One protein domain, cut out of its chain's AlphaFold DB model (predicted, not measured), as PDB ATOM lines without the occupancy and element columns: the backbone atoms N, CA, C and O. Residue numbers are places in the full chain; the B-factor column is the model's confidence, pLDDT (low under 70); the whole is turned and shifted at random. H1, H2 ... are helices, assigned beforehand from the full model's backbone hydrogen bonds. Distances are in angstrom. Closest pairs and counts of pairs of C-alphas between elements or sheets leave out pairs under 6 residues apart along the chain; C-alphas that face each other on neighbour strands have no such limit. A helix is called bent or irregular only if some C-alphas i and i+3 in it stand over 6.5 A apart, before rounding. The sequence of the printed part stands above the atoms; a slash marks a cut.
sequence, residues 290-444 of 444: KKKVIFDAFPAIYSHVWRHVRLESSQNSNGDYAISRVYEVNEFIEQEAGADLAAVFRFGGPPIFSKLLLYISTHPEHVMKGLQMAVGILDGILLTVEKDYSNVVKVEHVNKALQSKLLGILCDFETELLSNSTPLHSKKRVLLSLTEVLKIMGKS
ATOM      1  N   LYS A 290      12.434  38.769  25.274       90.38
ATOM      2  CA  LYS A 290      12.051  37.466  24.716       90.38
ATOM      3  C   LYS A 290      10.899  36.826  25.504       90.38
ATOM      4  O   LYS A 290       9.883  36.459  24.929       90.38
ATOM      5  N   LYS A 291      11.010  36.858  26.837       91.75
ATOM      6  CA  LYS A 291       9.962  36.452  27.781       91.75
ATOM      7  C   LYS A 291       8.623  37.134  27.517       91.75
ATOM      8  O   LYS A 291       7.604  36.459  27.475       91.75
ATOM      9  N   LYS A 292       8.615  38.456  27.322       91.12
ATOM     10  CA  LYS A 292       7.372  39.197  27.087       91.12
ATOM     11  C   LYS A 292       6.739  38.838  25.741       91.12
ATOM     12  O   LYS A 292       5.533  38.654  25.688       91.12
ATOM     13  N   VAL A 293       7.543  38.683  24.686       92.38
ATOM     14  CA  VAL A 293       7.051  38.248  23.363       92.38
ATOM     15  C   VAL A 293       6.347  36.894  23.457       92.38
ATOM     16  O   VAL A 293       5.245  36.745  22.939       92.38
ATOM     17  N   ILE A 294       6.957  35.932  24.154       92.19
ATOM     18  CA  ILE A 294       6.372  34.602  24.351       92.19
ATOM     19  C   ILE A 294       5.115  34.674  25.224       92.19
ATOM     20  O   ILE A 294       4.102  34.086  24.865       92.19
ATOM     21  N   PHE A 295       5.146  35.413  26.337       90.50
ATOM     22  CA  PHE A 295       4.013  35.504  27.267       90.50
ATOM     23  C   PHE A 295       2.784  36.147  26.622       90.50
ATOM     24  O   PHE A 295       1.685  35.614  26.759       90.50
ATOM     25  N   ASP A 296       2.969  37.244  25.886       89.56
ATOM     26  CA  ASP A 296       1.868  37.976  25.256       89.56
ATOM     27  C   ASP A 296       1.173  37.127  24.167       89.56
ATOM     28  O   ASP A 296      -0.033  37.243  23.959       89.56
ATOM     29  N   ALA A 297       1.910  36.233  23.498       90.94
ATOM     30  CA  ALA A 297       1.388  35.352  22.451       90.94
ATOM     31  C   ALA A 297       1.043  33.931  22.939       90.94
ATOM     32  O   ALA A 297       0.475  33.142  22.179       90.94
ATOM     33  N   PHE A 298       1.353  33.589  24.192       92.44
ATOM     34  CA  PHE A 298       1.194  32.236  24.727       92.44
ATOM     35  C   PHE A 298      -0.223  31.657  24.568       92.44
ATOM     36  O   PHE A 298      -0.328  30.516  24.116       92.44
ATOM     37  N   PRO A 299      -1.319  32.402  24.831       92.44
ATOM     38  CA  PRO A 299      -2.674  31.889  24.616       92.44
ATOM     39  C   PRO A 299      -2.937  31.449  23.172       92.44
ATOM     40  O   PRO A 299      -3.625  30.454  22.933       92.44
ATOM     41  N   ALA A 300      -2.371  32.174  22.203       91.56
ATOM     42  CA  ALA A 300      -2.507  31.857  20.790       91.56
ATOM     43  C   ALA A 300      -1.644  30.653  20.396       91.56
ATOM     44  O   ALA A 300      -2.148  29.758  19.721       91.56
ATOM     45  N   ILE A 301      -0.397  30.581  20.880       92.88
ATOM     46  CA  ILE A 301       0.487  29.425  20.661       92.88
ATOM     47  C   ILE A 301      -0.163  28.159  21.225       92.88
ATOM     48  O   ILE A 301      -0.305  27.168  20.518       92.88
ATOM     49  N   TYR A 302      -0.619  28.198  22.476       92.38
ATOM     50  CA  TYR A 302      -1.200  27.031  23.129       92.38
ATOM     51  C   TYR A 302      -2.472  26.546  22.422       92.38
ATOM     52  O   TYR A 302      -2.620  25.354  22.156       92.38
ATOM     53  N   SER A 303      -3.367  27.472  22.057       91.81
ATOM     54  CA  SER A 303      -4.575  27.145  21.290       91.81
ATOM     55  C   SER A 303      -4.243  26.596  19.900       91.81
ATOM     56  O   SER A 303      -4.856  25.630  19.449       91.81
ATOM     57  N   HIS A 304      -3.252  27.162  19.207       90.44
ATOM     58  CA  HIS A 304      -2.779  26.655  17.918       90.44
ATOM     59  C   HIS A 304      -2.292  25.219  18.001       90.44
ATOM     60  O   HIS A 304      -2.726  24.398  17.193       90.44
ATOM     61  N   VAL A 305      -1.456  24.921  18.997       90.00
ATOM     62  CA  VAL A 305      -0.848  23.603  19.098       90.00
ATOM     63  C   VAL A 305      -1.918  22.539  19.288       90.00
ATOM     64  O   VAL A 305      -2.005  21.601  18.506       90.00
ATOM     65  N   TRP A 306      -2.815  22.729  20.255       89.31
ATOM     66  CA  TRP A 306      -3.887  21.768  20.512       89.31
ATOM     67  C   TRP A 306      -4.813  21.542  19.319       89.31
ATOM     68  O   TRP A 306      -5.253  20.416  19.114       89.31
ATOM     69  N   ARG A 307      -5.086  22.570  18.507       86.56
ATOM     70  CA  ARG A 307      -5.953  22.435  17.324       86.56
ATOM     71  C   ARG A 307      -5.381  21.510  16.252       86.56
ATOM     72  O   ARG A 307      -6.169  20.874  15.560       86.56
ATOM     73  N   HIS A 308      -4.058  21.420  16.140       79.94
ATOM     74  CA  HIS A 308      -3.374  20.655  15.093       79.94
ATOM     75  C   HIS A 308      -2.774  19.331  15.600       79.94
ATOM     76  O   HIS A 308      -2.168  18.591  14.825       79.94
ATOM     77  N   VAL A 309      -2.960  18.981  16.876       80.00
ATOM     78  CA  VAL A 309      -2.581  17.658  17.396       80.00
ATOM     79  C   VAL A 309      -3.496  16.568  16.828       80.00
ATOM     80  O   VAL A 309      -4.700  16.746  16.709       80.00
ATOM     81  N   ARG A 310      -2.933  15.396  16.533       74.44
ATOM     82  CA  ARG A 310      -3.624  14.133  16.271       74.44
ATOM     83  C   ARG A 310      -3.915  13.447  17.595       74.44
ATOM     84  O   ARG A 310      -2.996  13.108  18.341       74.44
ATOM     85  N   LEU A 311      -5.192  13.211  17.872       67.50
ATOM     86  CA  LEU A 311      -5.618  12.381  18.992       67.50
ATOM     87  C   LEU A 311      -5.902  10.962  18.513       67.50
ATOM     88  O   LEU A 311      -6.830  10.750  17.740       67.50
ATOM     89  N   GLU A 312      -5.167   9.992  19.053       60.31
ATOM     90  CA  GLU A 312      -5.335   8.561  18.746       60.31
ATOM     91  C   GLU A 312      -6.761   8.046  19.010       60.31
ATOM     92  O   GLU A 312      -7.231   7.125  18.352       60.31
ATOM     93  N   SER A 313      -7.482   8.671  19.945       54.56
ATOM     94  CA  SER A 313      -8.854   8.312  20.310       54.56
ATOM     95  C   SER A 313      -9.923   8.794  19.321       54.56
ATOM     96  O   SER A 313     -11.084   8.421  19.470       54.56
ATOM     97  N   SER A 314      -9.573   9.643  18.348       52.22
ATOM     98  CA  SER A 314     -10.535  10.262  17.433       52.22
ATOM     99  C   SER A 314     -10.468   9.601  16.058       52.22
ATOM    100  O   SER A 314      -9.465   9.735  15.352       52.22
ATOM    101  N   GLN A 315     -11.553   8.928  15.647       41.56
ATOM    102  CA  GLN A 315     -11.664   8.276  14.327       41.56
ATOM    103  C   GLN A 315     -11.562   9.261  13.141       41.56
ATOM    104  O   GLN A 315     -11.386   8.825  12.010       41.56
ATOM    105  N   ASN A 316     -11.604  10.574  13.405       45.25
ATOM    106  CA  ASN A 316     -11.483  11.657  12.424       45.25
ATOM    107  C   ASN A 316     -10.318  12.622  12.743       45.25
ATOM    108  O   ASN A 316     -10.410  13.816  12.448       45.25
ATOM    109  N   SER A 317      -9.239  12.157  13.388       50.12
ATOM    110  CA  SER A 317      -8.092  13.014  13.737       50.12
ATOM    111  C   SER A 317      -7.255  13.416  12.512       50.12
ATOM    112  O   SER A 317      -6.149  12.934  12.291       50.12
ATOM    113  N   ASN A 318      -7.739  14.403  11.753       51.69
ATOM    114  CA  ASN A 318      -6.970  15.134  10.736       51.69
ATOM    115  C   ASN A 318      -5.991  16.147  11.366       51.69
ATOM    116  O   ASN A 318      -5.828  17.252  10.855       51.69
ATOM    117  N   GLY A 319      -5.384  15.815  12.508       55.53
ATOM    118  CA  GLY A 319      -4.304  16.632  13.057       55.53
ATOM    119  C   GLY A 319      -3.078  16.566  12.146       55.53
ATOM    120  O   GLY A 319      -2.936  15.646  11.339       55.53
ATOM    121  N   ASP A 320      -2.150  17.492  12.306       56.53
ATOM    122  CA  ASP A 320      -0.901  17.508  11.553       56.53
ATOM    123  C   ASP A 320       0.213  16.735  12.286       56.53
ATOM    124  O   ASP A 320       1.115  16.206  11.637       56.53
ATOM    125  N   TYR A 321       0.135  16.582  13.618       67.81
ATOM    126  CA  TYR A 321       1.235  16.028  14.430       67.81
ATOM    127  C   TYR A 321       0.808  15.316  15.720       67.81
ATOM    128  O   TYR A 321      -0.293  15.503  16.207       67.81
ATOM    129  N   ALA A 322       1.687  14.501  16.311       77.06
ATOM    130  CA  ALA A 322       1.403  13.727  17.527       77.06
ATOM    131  C   ALA A 322       1.270  14.587  18.800       77.06
ATOM    132  O   ALA A 322       1.769  15.709  18.865       77.06
ATOM    133  N   ILE A 323       0.668  14.030  19.860       80.00
ATOM    134  CA  ILE A 323       0.527  14.713  21.161       80.00
ATOM    135  C   ILE A 323       1.872  15.065  21.812       80.00
ATOM    136  O   ILE A 323       1.960  16.066  22.523       80.00
ATOM    137  N   SER A 324       2.942  14.318  21.499       80.25
ATOM    138  CA  SER A 324       4.304  14.634  21.956       80.25
ATOM    139  C   SER A 324       4.740  16.048  21.558       80.25
ATOM    140  O   SER A 324       5.432  16.726  22.321       80.25
ATOM    141  N   ARG A 325       4.230  16.544  20.418       82.81
ATOM    142  CA  ARG A 325       4.468  17.898  19.916       82.81
ATOM    143  C   ARG A 325       4.060  18.958  20.937       82.81
ATOM    144  O   ARG A 325       4.796  19.926  21.080       82.81
ATOM    145  N   VAL A 326       2.966  18.761  21.684       86.44
ATOM    146  CA  VAL A 326       2.521  19.688  22.745       86.44
ATOM    147  C   VAL A 326       3.584  19.825  23.827       86.44
ATOM    148  O   VAL A 326       3.921  20.939  24.224       86.44
ATOM    149  N   TYR A 327       4.133  18.702  24.294       85.25
ATOM    150  CA  TYR A 327       5.131  18.700  25.365       85.25
ATOM    151  C   TYR A 327       6.431  19.353  24.926       85.25
ATOM    152  O   TYR A 327       6.989  20.168  25.652       85.25
ATOM    153  N   GLU A 328       6.880  19.026  23.723       87.62
ATOM    154  CA  GLU A 328       8.091  19.593  23.143       87.62
ATOM    155  C   GLU A 328       7.928  21.105  22.859       87.62
ATOM    156  O   GLU A 328       8.873  21.864  23.060       87.62
ATOM    157  N   VAL A 329       6.742  21.582  22.439       89.44
ATOM    158  CA  VAL A 329       6.472  23.032  22.325       89.44
ATOM    159  C   VAL A 329       6.490  23.699  23.701       89.44
ATOM    160  O   VAL A 329       7.087  24.763  23.853       89.44
ATOM    161  N   ASN A 330       5.867  23.088  24.710       89.50
ATOM    162  CA  ASN A 330       5.878  23.628  26.068       89.50
ATOM    163  C   ASN A 330       7.305  23.739  26.623       89.50
ATOM    164  O   ASN A 330       7.650  24.766  27.197       89.50
ATOM    165  N   GLU A 331       8.148  22.731  26.396       90.25
ATOM    166  CA  GLU A 331       9.557  22.752  26.800       90.25
ATOM    167  C   GLU A 331      10.341  23.854  26.076       90.25
ATOM    168  O   GLU A 331      11.093  24.604  26.699       90.25
ATOM    169  N   PHE A 332      10.112  24.029  24.772       92.69
ATOM    170  CA  PHE A 332      10.688  25.146  24.026       92.69
ATOM    171  C   PHE A 332      10.237  26.500  24.604       92.69
ATOM    172  O   PHE A 332      11.051  27.399  24.788       92.69
ATOM    173  N   ILE A 333       8.962  26.652  24.970       92.06
ATOM    174  CA  ILE A 333       8.438  27.876  25.596       92.06
ATOM    175  C   ILE A 333       9.119  28.164  26.938       92.06
ATOM    176  O   ILE A 333       9.473  29.318  27.189       92.06
ATOM    177  N   GLU A 334       9.338  27.149  27.779       91.19
ATOM    178  CA  GLU A 334      10.056  27.302  29.052       91.19
ATOM    179  C   GLU A 334      11.483  27.821  28.833       91.19
ATOM    180  O   GLU A 334      11.914  28.768  29.500       91.19
ATOM    181  N   GLN A 335      12.190  27.258  27.846       92.44
ATOM    182  CA  GLN A 335      13.545  27.674  27.475       92.44
ATOM    183  C   GLN A 335      13.579  29.114  26.945       92.44
ATOM    184  O   GLN A 335      14.403  29.927  27.368       92.44
ATOM    185  N   GLU A 336      12.667  29.463  26.038       92.44
ATOM    186  CA  GLU A 336      12.636  30.777  25.393       92.44
ATOM    187  C   GLU A 336      12.198  31.890  26.355       92.44
ATOM    188  O   GLU A 336      12.692  33.022  26.272       92.44
ATOM    189  N   ALA A 337      11.276  31.581  27.271       89.94
ATOM    190  CA  ALA A 337      10.786  32.524  28.265       89.94
ATOM    191  C   ALA A 337      11.666  32.608  29.522       89.94
ATOM    192  O   ALA A 337      11.565  33.597  30.259       89.94
ATOM    193  N   GLY A 338      12.507  31.599  29.774       90.00
ATOM    194  CA  GLY A 338      13.288  31.475  31.006       90.00
ATOM    195  C   GLY A 338      12.388  31.406  32.241       90.00
ATOM    196  O   GLY A 338      12.624  32.119  33.220       90.00
ATOM    197  N   ALA A 339      11.288  30.656  32.149       87.69
ATOM    198  CA  ALA A 339      10.300  30.516  33.212       87.69
ATOM    199  C   ALA A 339       9.571  29.175  33.104       87.69
ATOM    200  O   ALA A 339       9.218  28.760  32.004       87.69
ATOM    201  N   ASP A 340       9.285  28.569  34.252       88.06
ATOM    202  CA  ASP A 340       8.542  27.315  34.354       88.06
ATOM    203  C   ASP A 340       7.148  27.445  33.728       88.06
ATOM    204  O   ASP A 340       6.486  28.486  33.849       88.06
ATOM    205  N   LEU A 341       6.652  26.362  33.132       86.12
ATOM    206  CA  LEU A 341       5.385  26.335  32.404       86.12
ATOM    207  C   LEU A 341       4.220  26.820  33.272       86.12
ATOM    208  O   LEU A 341       3.404  27.623  32.826       86.12
ATOM    209  N   ALA A 342       4.181  26.428  34.548       85.75
ATOM    210  CA  ALA A 342       3.164  26.890  35.491       85.75
ATOM    211  C   ALA A 342       3.150  28.422  35.648       85.75
ATOM    212  O   ALA A 342       2.081  29.024  35.763       85.75
ATOM    213  N   ALA A 343       4.316  29.075  35.616       86.19
ATOM    214  CA  ALA A 343       4.388  30.530  35.624       86.19
ATOM    215  C   ALA A 343       3.811  31.102  34.324       86.19
ATOM    216  O   ALA A 343       2.975  32.003  34.383       86.19
ATOM    217  N   VAL A 344       4.178  30.542  33.167       86.94
ATOM    218  CA  VAL A 344       3.646  30.962  31.857       86.94
ATOM    219  C   VAL A 344       2.114  30.862  31.823       86.94
ATOM    220  O   VAL A 344       1.436  31.826  31.461       86.94
ATOM    221  N   PHE A 345       1.551  29.753  32.311       87.44
ATOM    222  CA  PHE A 345       0.104  29.561  32.432       87.44
ATOM    223  C   PHE A 345      -0.558  30.518  33.418       87.44
ATOM    224  O   PHE A 345      -1.695  30.909  33.191       87.44
ATOM    225  N   ARG A 346       0.098  30.926  34.507       84.31
ATOM    226  CA  ARG A 346      -0.486  31.910  35.437       84.31
ATOM    227  C   ARG A 346      -0.587  33.295  34.806       84.31
ATOM    228  O   ARG A 346      -1.599  33.965  34.997       84.31
ATOM    229  N   PHE A 347       0.415  33.701  34.028       78.38
ATOM    230  CA  PHE A 347       0.411  35.000  33.348       78.38
ATOM    231  C   PHE A 347      -0.483  35.021  32.098       78.38
ATOM    232  O   PHE A 347      -1.103  36.043  31.825       78.38
ATOM    233  N   GLY A 348      -0.603  33.901  31.378       69.00
ATOM    234  CA  GLY A 348      -1.499  33.757  30.221       69.00
ATOM    235  C   GLY A 348      -2.883  33.170  30.538       69.00
ATOM    236  O   GLY A 348      -3.692  33.003  29.633       69.00
ATOM    237  N   GLY A 349      -3.157  32.835  31.801       64.25
ATOM    238  CA  GLY A 349      -4.207  31.904  32.231       64.25
ATOM    239  C   GLY A 349      -5.604  32.196  31.702       64.25
ATOM    240  O   GLY A 349      -6.107  31.409  30.906       64.25
ATOM    241  N   PRO A 350      -6.269  33.280  32.137       68.12
ATOM    242  CA  PRO A 350      -7.632  33.577  31.702       68.12
ATOM    243  C   PRO A 350      -7.785  33.657  30.164       68.12
ATOM    244  O   PRO A 350      -8.680  32.979  29.654       68.12
ATOM    245  N   PRO A 351      -6.878  34.324  29.416       81.94
ATOM    246  CA  PRO A 351      -6.903  34.317  27.949       81.94
ATOM    247  C   PRO A 351      -6.723  32.943  27.278       81.94
ATOM    248  O   PRO A 351      -7.186  32.743  26.157       81.94
ATOM    249  N   ILE A 352      -6.049  31.973  27.912       88.50
ATOM    250  CA  ILE A 352      -5.893  30.618  27.340       88.50
ATOM    251  C   ILE A 352      -7.244  29.910  27.254       88.50
ATOM    252  O   ILE A 352      -7.556  29.301  26.229       88.50
ATOM    253  N   PHE A 353      -8.048  29.997  28.319       89.25
ATOM    254  CA  PHE A 353      -9.363  29.356  28.368       89.25
ATOM    255  C   PHE A 353     -10.262  29.895  27.258       89.25
ATOM    256  O   PHE A 353     -10.826  29.111  26.499       89.25
ATOM    257  N   SER A 354     -10.347  31.219  27.111       89.38
ATOM    258  CA  SER A 354     -11.142  31.827  26.046       89.38
ATOM    259  C   SER A 354     -10.603  31.465  24.662       89.38
ATOM    260  O   SER A 354     -11.375  30.996  23.825       89.38
ATOM    261  N   LYS A 355      -9.286  31.568  24.421       90.50
ATOM    262  CA  LYS A 355      -8.694  31.282  23.103       90.50
ATOM    263  C   LYS A 355      -8.839  29.821  22.669       90.50
ATOM    264  O   LYS A 355      -8.957  29.567  21.470       90.50
ATOM    265  N   LEU A 356      -8.847  28.863  23.597       92.25
ATOM    266  CA  LEU A 356      -9.192  27.468  23.302       92.25
ATOM    267  C   LEU A 356     -10.683  27.319  22.989       92.25
ATOM    268  O   LEU A 356     -11.058  26.731  21.974       92.25
ATOM    269  N   LEU A 357     -11.539  27.899  23.834       93.00
ATOM    270  CA  LEU A 357     -12.989  27.796  23.691       93.00
ATOM    271  C   LEU A 357     -13.510  28.413  22.392       93.00
ATOM    272  O   LEU A 357     -14.504  27.918  21.872       93.00
ATOM    273  N   LEU A 358     -12.828  29.399  21.799       91.19
ATOM    274  CA  LEU A 358     -13.174  29.930  20.470       91.19
ATOM    275  C   LEU A 358     -13.261  28.845  19.380       91.19
ATOM    276  O   LEU A 358     -13.937  29.053  18.370       91.19
ATOM    277  N   TYR A 359     -12.631  27.684  19.576       89.88
ATOM    278  CA  TYR A 359     -12.579  26.587  18.607       89.88
ATOM    279  C   TYR A 359     -13.343  25.332  19.030       89.88
ATOM    280  O   TYR A 359     -13.314  24.339  18.300       89.88
ATOM    281  N   ILE A 360     -14.067  25.363  20.151       91.50
ATOM    282  CA  ILE A 360     -14.743  24.173  20.681       91.50
ATOM    283  C   ILE A 360     -15.811  23.616  19.734       91.50
ATOM    284  O   ILE A 360     -15.994  22.408  19.664       91.50
ATOM    285  N   SER A 361     -16.458  24.477  18.940       88.25
ATOM    286  CA  SER A 361     -17.434  24.057  17.923       88.25
ATOM    287  C   SER A 361     -16.819  23.264  16.766       88.25
ATOM    288  O   SER A 361     -17.528  22.547  16.068       88.25
ATOM    289  N   THR A 362     -15.507  23.399  16.553       85.00
ATOM    290  CA  THR A 362     -14.775  22.760  15.445       85.00
ATOM    291  C   THR A 362     -13.903  21.598  15.903       85.00
ATOM    292  O   THR A 362     -13.807  20.597  15.207       85.00
ATOM    293  N   HIS A 363     -13.292  21.717  17.083       86.69
ATOM    294  CA  HIS A 363     -12.328  20.753  17.609       86.69
ATOM    295  C   HIS A 363     -12.642  20.431  19.084       86.69
ATOM    296  O   HIS A 363     -11.814  20.700  19.957       86.69
ATOM    297  N   PRO A 364     -13.838  19.897  19.400       86.81
ATOM    298  CA  PRO A 364     -14.304  19.754  20.781       86.81
ATOM    299  C   PRO A 364     -13.379  18.877  21.633       86.81
ATOM    300  O   PRO A 364     -13.058  19.238  22.763       86.81
ATOM    301  N   GLU A 365     -12.892  17.763  21.079       85.75
ATOM    302  CA  GLU A 365     -11.989  16.842  21.780       85.75
ATOM    303  C   GLU A 365     -10.607  17.462  22.033       85.75
ATOM    304  O   GLU A 365     -10.092  17.376  23.148       85.75
ATOM    305  N   HIS A 366     -10.026  18.136  21.031       87.50
ATOM    306  CA  HIS A 366      -8.751  18.853  21.170       87.50
ATOM    307  C   HIS A 366      -8.835  19.945  22.232       87.50
ATOM    308  O   HIS A 366      -7.978  20.039  23.110       87.50
ATOM    309  N   VAL A 367      -9.895  20.753  22.166       90.50
ATOM    310  CA  VAL A 367     -10.125  21.849  23.104       90.50
ATOM    311  C   VAL A 367     -10.309  21.310  24.517       90.50
ATOM    312  O   VAL A 367      -9.687  21.831  25.437       90.50
ATOM    313  N   MET A 368     -11.091  20.242  24.702       88.75
ATOM    314  CA  MET A 368     -11.294  19.659  26.028       88.75
ATOM    315  C   MET A 368      -9.988  19.125  26.628       88.75
ATOM    316  O   MET A 368      -9.686  19.441  27.778       88.75
ATOM    317  N   LYS A 369      -9.164  18.409  25.851       86.81
ATOM    318  CA  LYS A 369      -7.855  17.929  26.332       86.81
ATOM    319  C   LYS A 369      -6.895  19.075  26.664       86.81
ATOM    320  O   LYS A 369      -6.218  19.026  27.692       86.81
ATOM    321  N   GLY A 370      -6.888  20.140  25.860       89.56
ATOM    322  CA  GLY A 370      -6.125  21.353  26.166       89.56
ATOM    323  C   GLY A 370      -6.583  22.041  27.451       89.56
ATOM    324  O   GLY A 370      -5.758  22.470  28.256       89.56
ATOM    325  N   LEU A 371      -7.892  22.086  27.704       90.25
ATOM    326  CA  LEU A 371      -8.446  22.628  28.945       90.25
ATOM    327  C   LEU A 371      -8.092  21.763  30.162       90.25
ATOM    328  O   LEU A 371      -7.720  22.310  31.198       90.25
ATOM    329  N   GLN A 372      -8.162  20.435  30.042       87.75
ATOM    330  CA  GLN A 372      -7.763  19.504  31.104       87.75
ATOM    331  C   GLN A 372      -6.294  19.704  31.496       87.75
ATOM    332  O   GLN A 372      -5.993  19.844  32.682       87.75
ATOM    333  N   MET A 373      -5.395  19.805  30.509       86.19
ATOM    334  CA  MET A 373      -3.981  20.090  30.758       86.19
ATOM    335  C   MET A 373      -3.791  21.462  31.422       86.19
ATOM    336  O   MET A 373      -3.068  21.561  32.412       86.19
ATOM    337  N   ALA A 374      -4.451  22.510  30.922       88.62
ATOM    338  CA  ALA A 374      -4.333  23.856  31.481       88.62
ATOM    339  C   ALA A 374      -4.784  23.926  32.950       88.62
ATOM    340  O   ALA A 374      -4.108  24.542  33.776       88.62
ATOM    341  N   VAL A 375      -5.906  23.279  33.288       87.44
ATOM    342  CA  VAL A 375      -6.399  23.188  34.673       87.44
ATOM    343  C   VAL A 375      -5.425  22.397  35.539       87.44
ATOM    344  O   VAL A 375      -5.050  22.875  36.603       87.44
ATOM    345  N   GLY A 376      -4.937  21.248  35.062       83.44
ATOM    346  CA  GLY A 376      -3.995  20.419  35.819       83.44
ATOM    347  C   GLY A 376      -2.700  21.149  36.175       83.44
ATOM    348  O   GLY A 376      -2.236  21.063  37.312       83.44
ATOM    349  N   ILE A 377      -2.159  21.929  35.232       83.44
ATOM    350  CA  ILE A 377      -0.964  22.757  35.449       83.44
ATOM    351  C   ILE A 377      -1.237  23.875  36.464       83.44
ATOM    352  O   ILE A 377      -0.410  24.132  37.339       83.44
ATOM    353  N   LEU A 378      -2.383  24.557  36.363       84.44
ATOM    354  CA  LEU A 378      -2.720  25.681  37.244       84.44
ATOM    355  C   LEU A 378      -3.029  25.248  38.681       84.44
ATOM    356  O   LEU A 378      -2.628  25.949  39.613       84.44
ATOM    357  N   ASP A 379      -3.677  24.096  38.847       79.19
ATOM    358  CA  ASP A 379      -4.026  23.521  40.150       79.19
ATOM    359  C   ASP A 379      -2.833  22.824  40.827       79.19
ATOM    360  O   ASP A 379      -2.940  22.361  41.962       79.19
ATOM    361  N   GLY A 380      -1.673  22.773  40.159       72.31
ATOM    362  CA  GLY A 380      -0.448  22.203  40.715       72.31
ATOM    363  C   GLY A 380      -0.549  20.700  40.968       72.31
ATOM    364  O   GLY A 380       0.111  20.190  41.874       72.31
ATOM    365  N   ILE A 381      -1.382  19.994  40.196       68.75
ATOM    366  CA  ILE A 381      -1.517  18.542  40.307       68.75
ATOM    367  C   ILE A 381      -0.176  17.933  39.895       68.75
ATOM    368  O   ILE A 381       0.221  18.031  38.739       68.75
ATOM    369  N   LEU A 382       0.543  17.372  40.871       50.75
ATOM    370  CA  LEU A 382       1.896  16.846  40.711       50.75
ATOM    371  C   LEU A 382       1.877  15.699  39.699       50.75
ATOM    372  O   LEU A 382       1.240  14.672  39.935       50.75
ATOM    373  N   LEU A 383       2.563  15.872  38.574       51.00
ATOM    374  CA  LEU A 383       2.622  14.837  37.554       51.00
ATOM    375  C   LEU A 383       3.787  13.918  37.840       51.00
ATOM    376  O   LEU A 383       4.927  14.348  38.019       51.00
ATOM    377  N   THR A 384       3.475  12.632  37.885       42.50
ATOM    378  CA  THR A 384       4.473  11.580  37.778       42.50
ATOM    379  C   THR A 384       5.247  11.748  36.471       42.50
ATOM    380  O   THR A 384       4.745  12.311  35.507       42.50
ATOM    381  N   VAL A 385       6.490  11.271  36.474       43.22
ATOM    382  CA  VAL A 385       7.575  11.483  35.492       43.22
ATOM    383  C   VAL A 385       7.189  11.261  34.016       43.22
ATOM    384  O   VAL A 385       7.864  11.754  33.113       43.22
ATOM    385  N   GLU A 386       6.072  10.599  33.750       47.53
ATOM    386  CA  GLU A 386       5.449  10.541  32.436       47.53
ATOM    387  C   GLU A 386       4.546  11.765  32.271       47.53
ATOM    388  O   GLU A 386       3.483  11.849  32.879       47.53
ATOM    389  N   LYS A 387       4.998  12.736  31.468       52.31
ATOM    390  CA  LYS A 387       4.321  13.995  31.119       52.31
ATOM    391  C   LYS A 387       2.941  13.785  30.445       52.31
ATOM    392  O   LYS A 387       2.628  14.524  29.530       52.31
ATOM    393  N   ASP A 388       2.088  12.839  30.835       54.19
ATOM    394  CA  ASP A 388       0.735  12.677  30.292       54.19
ATOM    395  C   ASP A 388      -0.310  13.422  31.142       54.19
ATOM    396  O   ASP A 388      -0.989  12.879  32.010       54.19
ATOM    397  N   TYR A 389      -0.446  14.720  30.868       53.34
ATOM    398  CA  TYR A 389      -1.441  15.603  31.489       53.34
ATOM    399  C   TYR A 389      -2.864  15.384  30.945       53.34
ATOM    400  O   TYR A 389      -3.811  15.982  31.457       53.34
ATOM    401  N   SER A 390      -3.024  14.594  29.874       52.91
ATOM    402  CA  SER A 390      -4.279  14.532  29.114       52.91
ATOM    403  C   SER A 390      -5.372  13.725  29.822       52.91
ATOM    404  O   SER A 390      -6.555  13.943  29.565       52.91
ATOM    405  N   ASN A 391      -4.988  12.871  30.775       55.69
ATOM    406  CA  ASN A 391      -5.895  11.949  31.461       55.69
ATOM    407  C   ASN A 391      -6.114  12.263  32.951       55.69
ATOM    408  O   ASN A 391      -6.914  11.602  33.611       55.69
ATOM    409  N   VAL A 392      -5.426  13.268  33.504       58.28
ATOM    410  CA  VAL A 392      -5.383  13.475  34.963       58.28
ATOM    411  C   VAL A 392      -6.601  14.251  35.480       58.28
ATOM    412  O   VAL A 392      -7.112  13.970  36.565       58.28
ATOM    413  N   VAL A 393      -7.107  15.220  34.707       74.94
ATOM    414  CA  VAL A 393      -8.180  16.118  35.161       74.94
ATOM    415  C   VAL A 393      -9.528  15.693  34.592       74.94
ATOM    416  O   VAL A 393      -9.763  15.762  33.388       74.94
ATOM    417  N   LYS A 394     -10.459  15.294  35.467       80.06
ATOM    418  CA  LYS A 394     -11.851  15.016  35.079       80.06
ATOM    419  C   LYS A 394     -12.523  16.258  34.486       80.06
ATOM    420  O   LYS A 394     -12.320  17.372  34.969       80.06
ATOM    421  N   VAL A 395     -13.400  16.048  33.505       81.75
ATOM    422  CA  VAL A 395     -14.175  17.114  32.837       81.75
ATOM    423  C   VAL A 395     -14.976  17.962  33.837       81.75
ATOM    424  O   VAL A 395     -15.098  19.168  33.665       81.75
ATOM    425  N   GLU A 396     -15.449  17.374  34.937       83.12
ATOM    426  CA  GLU A 396     -16.156  18.092  36.011       83.12
ATOM    427  C   GLU A 396     -15.310  19.209  36.645       83.12
ATOM    428  O   GLU A 396     -15.811  20.308  36.892       83.12
ATOM    429  N   HIS A 397     -14.013  18.963  36.865       82.81
ATOM    430  CA  HIS A 397     -13.100  19.978  37.395       82.81
ATOM    431  C   HIS A 397     -12.864  21.097  36.381       82.81
ATOM    432  O   HIS A 397     -12.833  22.269  36.757       82.81
ATOM    433  N   VAL A 398     -12.779  20.751  35.092       86.56
ATOM    434  CA  VAL A 398     -12.703  21.738  34.009       86.56
ATOM    435  C   VAL A 398     -13.957  22.607  33.991       86.56
ATOM    436  O   VAL A 398     -13.842  23.828  33.976       86.56
ATOM    437  N   ASN A 399     -15.148  22.014  34.081       85.94
ATOM    438  CA  ASN A 399     -16.409  22.758  34.098       85.94
ATOM    439  C   ASN A 399     -16.479  23.733  35.279       85.94
ATOM    440  O   ASN A 399     -16.843  24.893  35.097       85.94
ATOM    441  N   LYS A 400     -16.063  23.299  36.473       85.12
ATOM    442  CA  LYS A 400     -16.003  24.165  37.659       85.12
ATOM    443  C   LYS A 400     -15.007  25.318  37.479       85.12
ATOM    444  O   LYS A 400     -15.326  26.465  37.796       85.12
ATOM    445  N   ALA A 401     -13.820  25.035  36.937       84.81
ATOM    446  CA  ALA A 401     -12.823  26.059  36.626       84.81
ATOM    447  C   ALA A 401     -13.353  27.069  35.593       84.81
ATOM    448  O   ALA A 401     -13.178  28.279  35.762       84.81
ATOM    449  N   LEU A 402     -14.053  26.591  34.565       87.06
ATOM    450  CA  LEU A 402     -14.683  27.418  33.540       87.06
ATOM    451  C   LEU A 402     -15.815  28.292  34.096       87.06
ATOM    452  O   LEU A 402     -15.867  29.472  33.758       87.06
ATOM    453  N   GLN A 403     -16.670  27.769  34.982       85.81
ATOM    454  CA  GLN A 403     -17.761  28.535  35.603       85.81
ATOM    455  C   GLN A 403     -17.242  29.788  36.319       85.81
ATOM    456  O   GLN A 403     -17.740  30.887  36.083       85.81
ATOM    457  N   SER A 404     -16.181  29.651  37.120       83.94
ATOM    458  CA  SER A 404     -15.551  30.793  37.805       83.94
ATOM    459  C   SER A 404     -14.943  31.847  36.867       83.94
ATOM    460  O   SER A 404     -14.670  32.966  37.297       83.94
ATOM    461  N   LYS A 405     -14.738  31.510  35.586       86.44
ATOM    462  CA  LYS A 405     -14.101  32.360  34.568       86.44
ATOM    463  C   LYS A 405     -15.053  32.770  33.445       86.44
ATOM    464  O   LYS A 405     -14.626  33.460  32.522       86.44
ATOM    465  N   LEU A 406     -16.327  32.379  33.526       86.31
ATOM    466  CA  LEU A 406     -17.306  32.566  32.457       86.31
ATOM    467  C   LEU A 406     -17.410  34.030  32.026       86.31
ATOM    468  O   LEU A 406     -17.371  34.306  30.834       86.31
ATOM    469  N   LEU A 407     -17.478  34.971  32.971       86.75
ATOM    470  CA  LEU A 407     -17.598  36.388  32.629       86.75
ATOM    471  C   LEU A 407     -16.414  36.880  31.781       86.75
ATOM    472  O   LEU A 407     -16.625  37.555  30.782       86.75
ATOM    473  N   GLY A 408     -15.185  36.484  32.130       87.38
ATOM    474  CA  GLY A 408     -13.998  36.826  31.341       87.38
ATOM    475  C   GLY A 408     -14.028  36.199  29.947       87.38
ATOM    476  O   GLY A 408     -13.749  36.873  28.961       87.38
ATOM    477  N   ILE A 409     -14.458  34.937  29.852       87.81
ATOM    478  CA  ILE A 409     -14.624  34.242  28.569       87.81
ATOM    479  C   ILE A 409     -15.660  34.960  27.691       87.81
ATOM    480  O   ILE A 409     -15.428  35.131  26.498       87.81
ATOM    481  N   LEU A 410     -16.780  35.414  28.261       89.12
ATOM    482  CA  LEU A 410     -17.805  36.154  27.521       89.12
ATOM    483  C   LEU A 410     -17.290  37.507  27.016       89.12
ATOM    484  O   LEU A 410     -17.538  37.830  25.858       89.12
ATOM    485  N   CYS A 411     -16.536  38.252  27.830       88.81
ATOM    486  CA  CYS A 411     -15.911  39.509  27.399       88.81
ATOM    487  C   CYS A 411     -14.930  39.297  26.230       88.81
ATOM    488  O   CYS A 411     -14.894  40.090  25.286       88.81
ATOM    489  N   ASP A 412     -14.153  38.212  26.257       87.00
ATOM    490  CA  ASP A 412     -13.222  37.879  25.173       87.00
ATOM    491  C   ASP A 412     -13.970  37.492  23.883       87.00
ATOM    492  O   ASP A 412     -13.583  37.893  22.783       87.00
ATOM    493  N   PHE A 413     -15.075  36.750  24.007       89.44
ATOM    494  CA  PHE A 413     -15.945  36.407  22.878       89.44
ATOM    495  C   PHE A 413     -16.621  37.647  22.283       89.44
ATOM    496  O   PHE A 413     -16.669  37.789  21.063       89.44
ATOM    497  N   GLU A 414     -17.113  38.555  23.127       89.94
ATOM    498  CA  GLU A 414     -17.667  39.840  22.702       89.94
ATOM    499  C   GLU A 414     -16.626  40.651  21.924       89.94
ATOM    500  O   GLU A 414     -16.914  41.137  20.830       89.94
ATOM    501  N   THR A 415     -15.394  40.725  22.431       88.38
ATOM    502  CA  THR A 415     -14.297  41.450  21.773       88.38
ATOM    503  C   THR A 415     -14.015  40.903  20.367       88.38
ATOM    504  O   THR A 415     -13.884  41.679  19.421       88.38
ATOM    505  N   GLU A 416     -13.984  39.577  20.189       84.88
ATOM    506  CA  GLU A 416     -13.831  38.948  18.864       84.88
ATOM    507  C   GLU A 416     -15.034  39.196  17.936       84.88
ATOM    508  O   GLU A 416     -14.868  39.404  16.732       84.88
ATOM    509  N   LEU A 417     -16.259  39.210  18.469       86.88
ATOM    510  CA  LEU A 417     -17.470  39.453  17.675       86.88
ATOM    511  C   LEU A 417     -17.590  40.911  17.219       86.88
ATOM    512  O   LEU A 417     -17.992  41.172  16.078       86.88
ATOM    513  N   LEU A 418     -17.239  41.856  18.089       86.94
ATOM    514  CA  LEU A 418     -17.313  43.293  17.823       86.94
ATOM    515  C   LEU A 418     -16.108  43.815  17.038       86.94
ATOM    516  O   LEU A 418     -16.185  44.888  16.443       86.94
ATOM    517  N   SER A 419     -15.015  43.054  16.976       80.69
ATOM    518  CA  SER A 419     -13.849  43.422  16.183       80.69
ATOM    519  C   SER A 419     -14.193  43.525  14.693       80.69
ATOM    520  O   SER A 419     -14.684  42.579  14.066       80.69
ATOM    521  N   ASN A 420     -13.917  44.686  14.096       67.75
ATOM    522  CA  ASN A 420     -14.111  44.916  12.661       67.75
ATOM    523  C   ASN A 420     -13.082  44.169  11.801       67.75
ATOM    524  O   ASN A 420     -13.331  43.959  10.619       67.75
ATOM    525  N   SER A 421     -11.953  43.754  12.384       66.19
ATOM    526  CA  SER A 421     -10.904  43.013  11.679       66.19
ATOM    527  C   SER A 421     -11.138  41.506  11.643       66.19
ATOM    528  O   SER A 421     -10.417  40.801  10.941       66.19
ATOM    529  N   THR A 422     -12.094  40.991  12.421       70.12
ATOM    530  CA  THR A 422     -12.376  39.555  12.477       70.12
ATOM    531  C   THR A 422     -13.267  39.163  11.289       70.12
ATOM    532  O   THR A 422     -14.383  39.681  11.172       70.12
ATOM    533  N   PRO A 423     -12.835  38.233  10.414       70.06
ATOM    534  CA  PRO A 423     -13.624  37.809   9.259       70.06
ATOM    535  C   PRO A 423     -14.983  37.221   9.643       70.06
ATOM    536  O   PRO A 423     -15.126  36.575  10.685       70.06
ATOM    537  N   LEU A 424     -15.976  37.344   8.757       73.75
ATOM    538  CA  LEU A 424     -17.338  36.858   9.011       73.75
ATOM    539  C   LEU A 424     -17.385  35.351   9.327       73.75
ATOM    540  O   LEU A 424     -18.106  34.931  10.234       73.75
ATOM    541  N   HIS A 425     -16.580  34.539   8.632       73.00
ATOM    542  CA  HIS A 425     -16.480  33.100   8.905       73.00
ATOM    543  C   HIS A 425     -15.973  32.831  10.336       73.00
ATOM    544  O   HIS A 425     -16.447  31.913  11.008       73.00
ATOM    545  N   SER A 426     -15.050  33.663  10.827       78.25
ATOM    546  CA  SER A 426     -14.514  33.570  12.181       78.25
ATOM    547  C   SER A 426     -15.556  34.006  13.207       78.25
ATOM    548  O   SER A 426     -15.768  33.279  14.173       78.25
ATOM    549  N   LYS A 427     -16.314  35.084  12.957       85.81
ATOM    550  CA  LYS A 427     -17.447  35.483  13.818       85.81
ATOM    551  C   LYS A 427     -18.507  34.384  13.930       85.81
ATOM    552  O   LYS A 427     -18.969  34.084  15.028       85.81
ATOM    553  N   LYS A 428     -18.842  33.715  12.818       86.88
ATOM    554  CA  LYS A 428     -19.744  32.550  12.820       86.88
ATOM    555  C   LYS A 428     -19.214  31.432  13.721       86.88
ATOM    556  O   LYS A 428     -19.973  30.891  14.521       86.88
ATOM    557  N   ARG A 429     -17.918  31.110  13.628       89.31
ATOM    558  CA  ARG A 429     -17.270  30.126  14.511       89.31
ATOM    559  C   ARG A 429     -17.368  30.541  15.980       89.31
ATOM    560  O   ARG A 429     -17.721  29.704  16.801       89.31
ATOM    561  N   VAL A 430     -17.122  31.812  16.309       89.25
ATOM    562  CA  VAL A 430     -17.250  32.319  17.688       89.25
ATOM    563  C   VAL A 430     -18.672  32.125  18.228       89.25
ATOM    564  O   VAL A 430     -18.829  31.622  19.337       89.25
ATOM    565  N   LEU A 431     -19.710  32.425  17.439       90.69
ATOM    566  CA  LEU A 431     -21.111  32.212  17.842       90.69
ATOM    567  C   LEU A 431     -21.457  30.731  18.067       90.69
ATOM    568  O   LEU A 431     -22.136  30.384  19.038       90.69
ATOM    569  N   LEU A 432     -20.979  29.842  17.192       91.31
ATOM    570  CA  LEU A 432     -21.168  28.398  17.360       91.31
ATOM    571  C   LEU A 432     -20.452  27.896  18.616       91.31
ATOM    572  O   LEU A 432     -21.031  27.163  19.414       91.31
ATOM    573  N   SER A 433     -19.218  28.344  18.829       91.94
ATOM    574  CA  SER A 433     -18.439  28.023  20.022       91.94
ATOM    575  C   SER A 433     -19.107  28.534  21.299       91.94
ATOM    576  O   SER A 433     -19.133  27.813  22.290       91.94
ATOM    577  N   LEU A 434     -19.725  29.718  21.275       91.38
ATOM    578  CA  LEU A 434     -20.471  30.258  22.415       91.38
ATOM    579  C   LEU A 434     -21.654  29.356  22.780       91.38
ATOM    580  O   LEU A 434     -21.890  29.074  23.952       91.38
ATOM    581  N   THR A 435     -22.365  28.859  21.768       90.19
ATOM    582  CA  THR A 435     -23.484  27.929  21.961       90.19
ATOM    583  C   THR A 435     -23.019  26.641  22.646       90.19
ATOM    584  O   THR A 435     -23.669  26.164  23.574       90.19
ATOM    585  N   GLU A 436     -21.873  26.095  22.238       90.12
ATOM    586  CA  GLU A 436     -21.287  24.905  22.867       90.12
ATOM    587  C   GLU A 436     -20.789  25.171  24.294       90.12
ATOM    588  O   GLU A 436     -21.038  24.363  25.188       90.12
ATOM    589  N   VAL A 437     -20.171  26.328  24.552       89.38
ATOM    590  CA  VAL A 437     -19.781  26.741  25.911       89.38
ATOM    591  C   VAL A 437     -20.998  26.781  26.836       89.38
ATOM    592  O   VAL A 437     -20.960  26.207  27.924       89.38
ATOM    593  N   LEU A 438     -22.099  27.393  26.393       86.38
ATOM    594  CA  LEU A 438     -23.340  27.455  27.169       86.38
ATOM    595  C   LEU A 438     -23.933  26.062  27.424       86.38
ATOM    596  O   LEU A 438     -24.434  25.812  28.517       86.38
ATOM    597  N   LYS A 439     -23.835  25.126  26.471       85.81
ATOM    598  CA  LYS A 439     -24.261  23.728  26.677       85.81
ATOM    599  C   LYS A 439     -23.405  22.996  27.708       85.81
ATOM    600  O   LYS A 439     -23.937  22.201  28.476       85.81
ATOM    601  N   ILE A 440     -22.094  23.229  27.708       82.88
ATOM    602  CA  ILE A 440     -21.167  22.601  28.658       82.88
ATOM    603  C   ILE A 440     -21.404  23.148  30.065       82.88
ATOM    604  O   ILE A 440     -21.437  22.381  31.024       82.88
ATOM    605  N   MET A 441     -21.622  24.459  30.187       77.94
ATOM    606  CA  MET A 441     -21.818  25.116  31.478       77.94
ATOM    607  C   MET A 441     -23.244  25.000  32.028       77.94
ATOM    608  O   MET A 441     -23.413  25.046  33.240       77.94
ATOM    609  N   GLY A 442     -24.259  24.840  31.171       64.50
ATOM    610  CA  GLY A 442     -25.669  24.730  31.566       64.50
ATOM    611  C   GLY A 442     -26.128  23.322  31.959       64.50
ATOM    612  O   GLY A 442     -27.269  23.154  32.373       64.50
ATOM    613  N   LYS A 443     -25.269  22.304  31.818       57.97
ATOM    614  CA  LYS A 443     -25.549  20.916  32.232       57.97
ATOM    615  C   LYS A 443     -25.206  20.621  33.703       57.97
ATOM    616  O   LYS A 443     -25.264  19.457  34.090       57.97
ATOM    617  N   SER A 444     -24.814  21.631  34.485       42.75
ATOM    618  CA  SER A 444     -24.494  21.491  35.913       42.75
ATOM    619  C   SER A 444     -25.722  21.593  36.801       42.75
ATOM    620  O   SER A 444     -26.417  22.627  36.663       42.75
TER     621      SER A 444
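AT A GLANCE: This is residues 290 to 444 of the 444 residues of the protein "Hypothetical protein" of Rotaria magnacalcarata (UniProt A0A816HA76). A kinked helix, H3, runs through the middle of a rounded helical body, between the helical hairpin H1 and H2 towards one end and the hairpin H6 and H7 at the other. H4 folds back beside H3, and the short H5 crosses H4. The printed part has 155 residues with seven named helices, H1 to H7 in order, and no named strand; its class is all helix, with mostly crossed packing, the helices tilted steeply more often than side by side. It is compact, with a radius of gyration of the C-alphas of 15.1 A and spans of 41 by 35 by 32 A.

IN THESE COORDINATES: Find C-alpha 290 at (12.051, 37.466, 24.716); from there H1, the longest helix by residues, runs 24.8 A to residue 308. It is irregular, C-alphas 296 and 299 being 7.6 A apart, with a kink of 57 degrees near residue 297. H2, residues 324 to 337, spans 20.0 A. H3, residues 341 to 357, spans 20.4 A and is irregular too: C-alphas 347 and 350 are 8.3 A apart, and it has a kink of 79 degrees near residue 348. Next come H4, residues 364 to 378, 21.0 A; H5, residues 395 to 403, 12.3 A; and H6, residues 406 to 418, 18.1 A. H7, residues 424 to 441, runs 25.7 A and ends at C-alpha 441, (-21.818, 25.116, 31.478).

HOW THE PARTS SIT: Start from H1, whose residues 295 to 303 touch H3, the hub, at a steep tilt of 47 degrees; the closest C-alphas, of Pro 299 and Ile 352, are 4.4 A apart. H1 and H2 touch as a hairpin at a shallow tilt of 9 degrees, closest at the C-alphas of Lys 291 and Ala 337, 4.0 A. H3 and H4 form another hairpin at 28 degrees, a shallow tilt, closest at Leu 356 and Val 367, 5.7 A between C-alphas. H5 touches H4 about perpendicular, at 77 degrees, with the C-alphas of Gln 372 and Val 398 closest, 6.2 A. Residues 408 to 413 of H6 touch H3; the closest C-alphas, of Ser 354 and Ile 409, are 4.9 A apart. H6 and H7 form a hairpin at a shallow tilt of 16 degrees, closest at the C-alphas of Leu 417 and Lys 427, 5.5 A. H2 and H7 are apart. Every O i to N i+4 pair is within hydrogen-bond range in H2, H4, H5, H6 and H7; in H1 13 of 15 are, in H3 9 of 13.

THE WHOLE: The two C-alphas farthest apart, of Val 385 and Asn 420, are 45.9 A apart. The printed part has no cut. The links H1 to H2 and H4 to H5 are long, and residues 420 to 425, of which 424 to 425 belong to H7, stand free. The mean pLDDT of the printed part is 80.5; look for values under 70 at residues 311 to 321, 348 to 350, 381 to 392, 420 to 421 and 442 to 444.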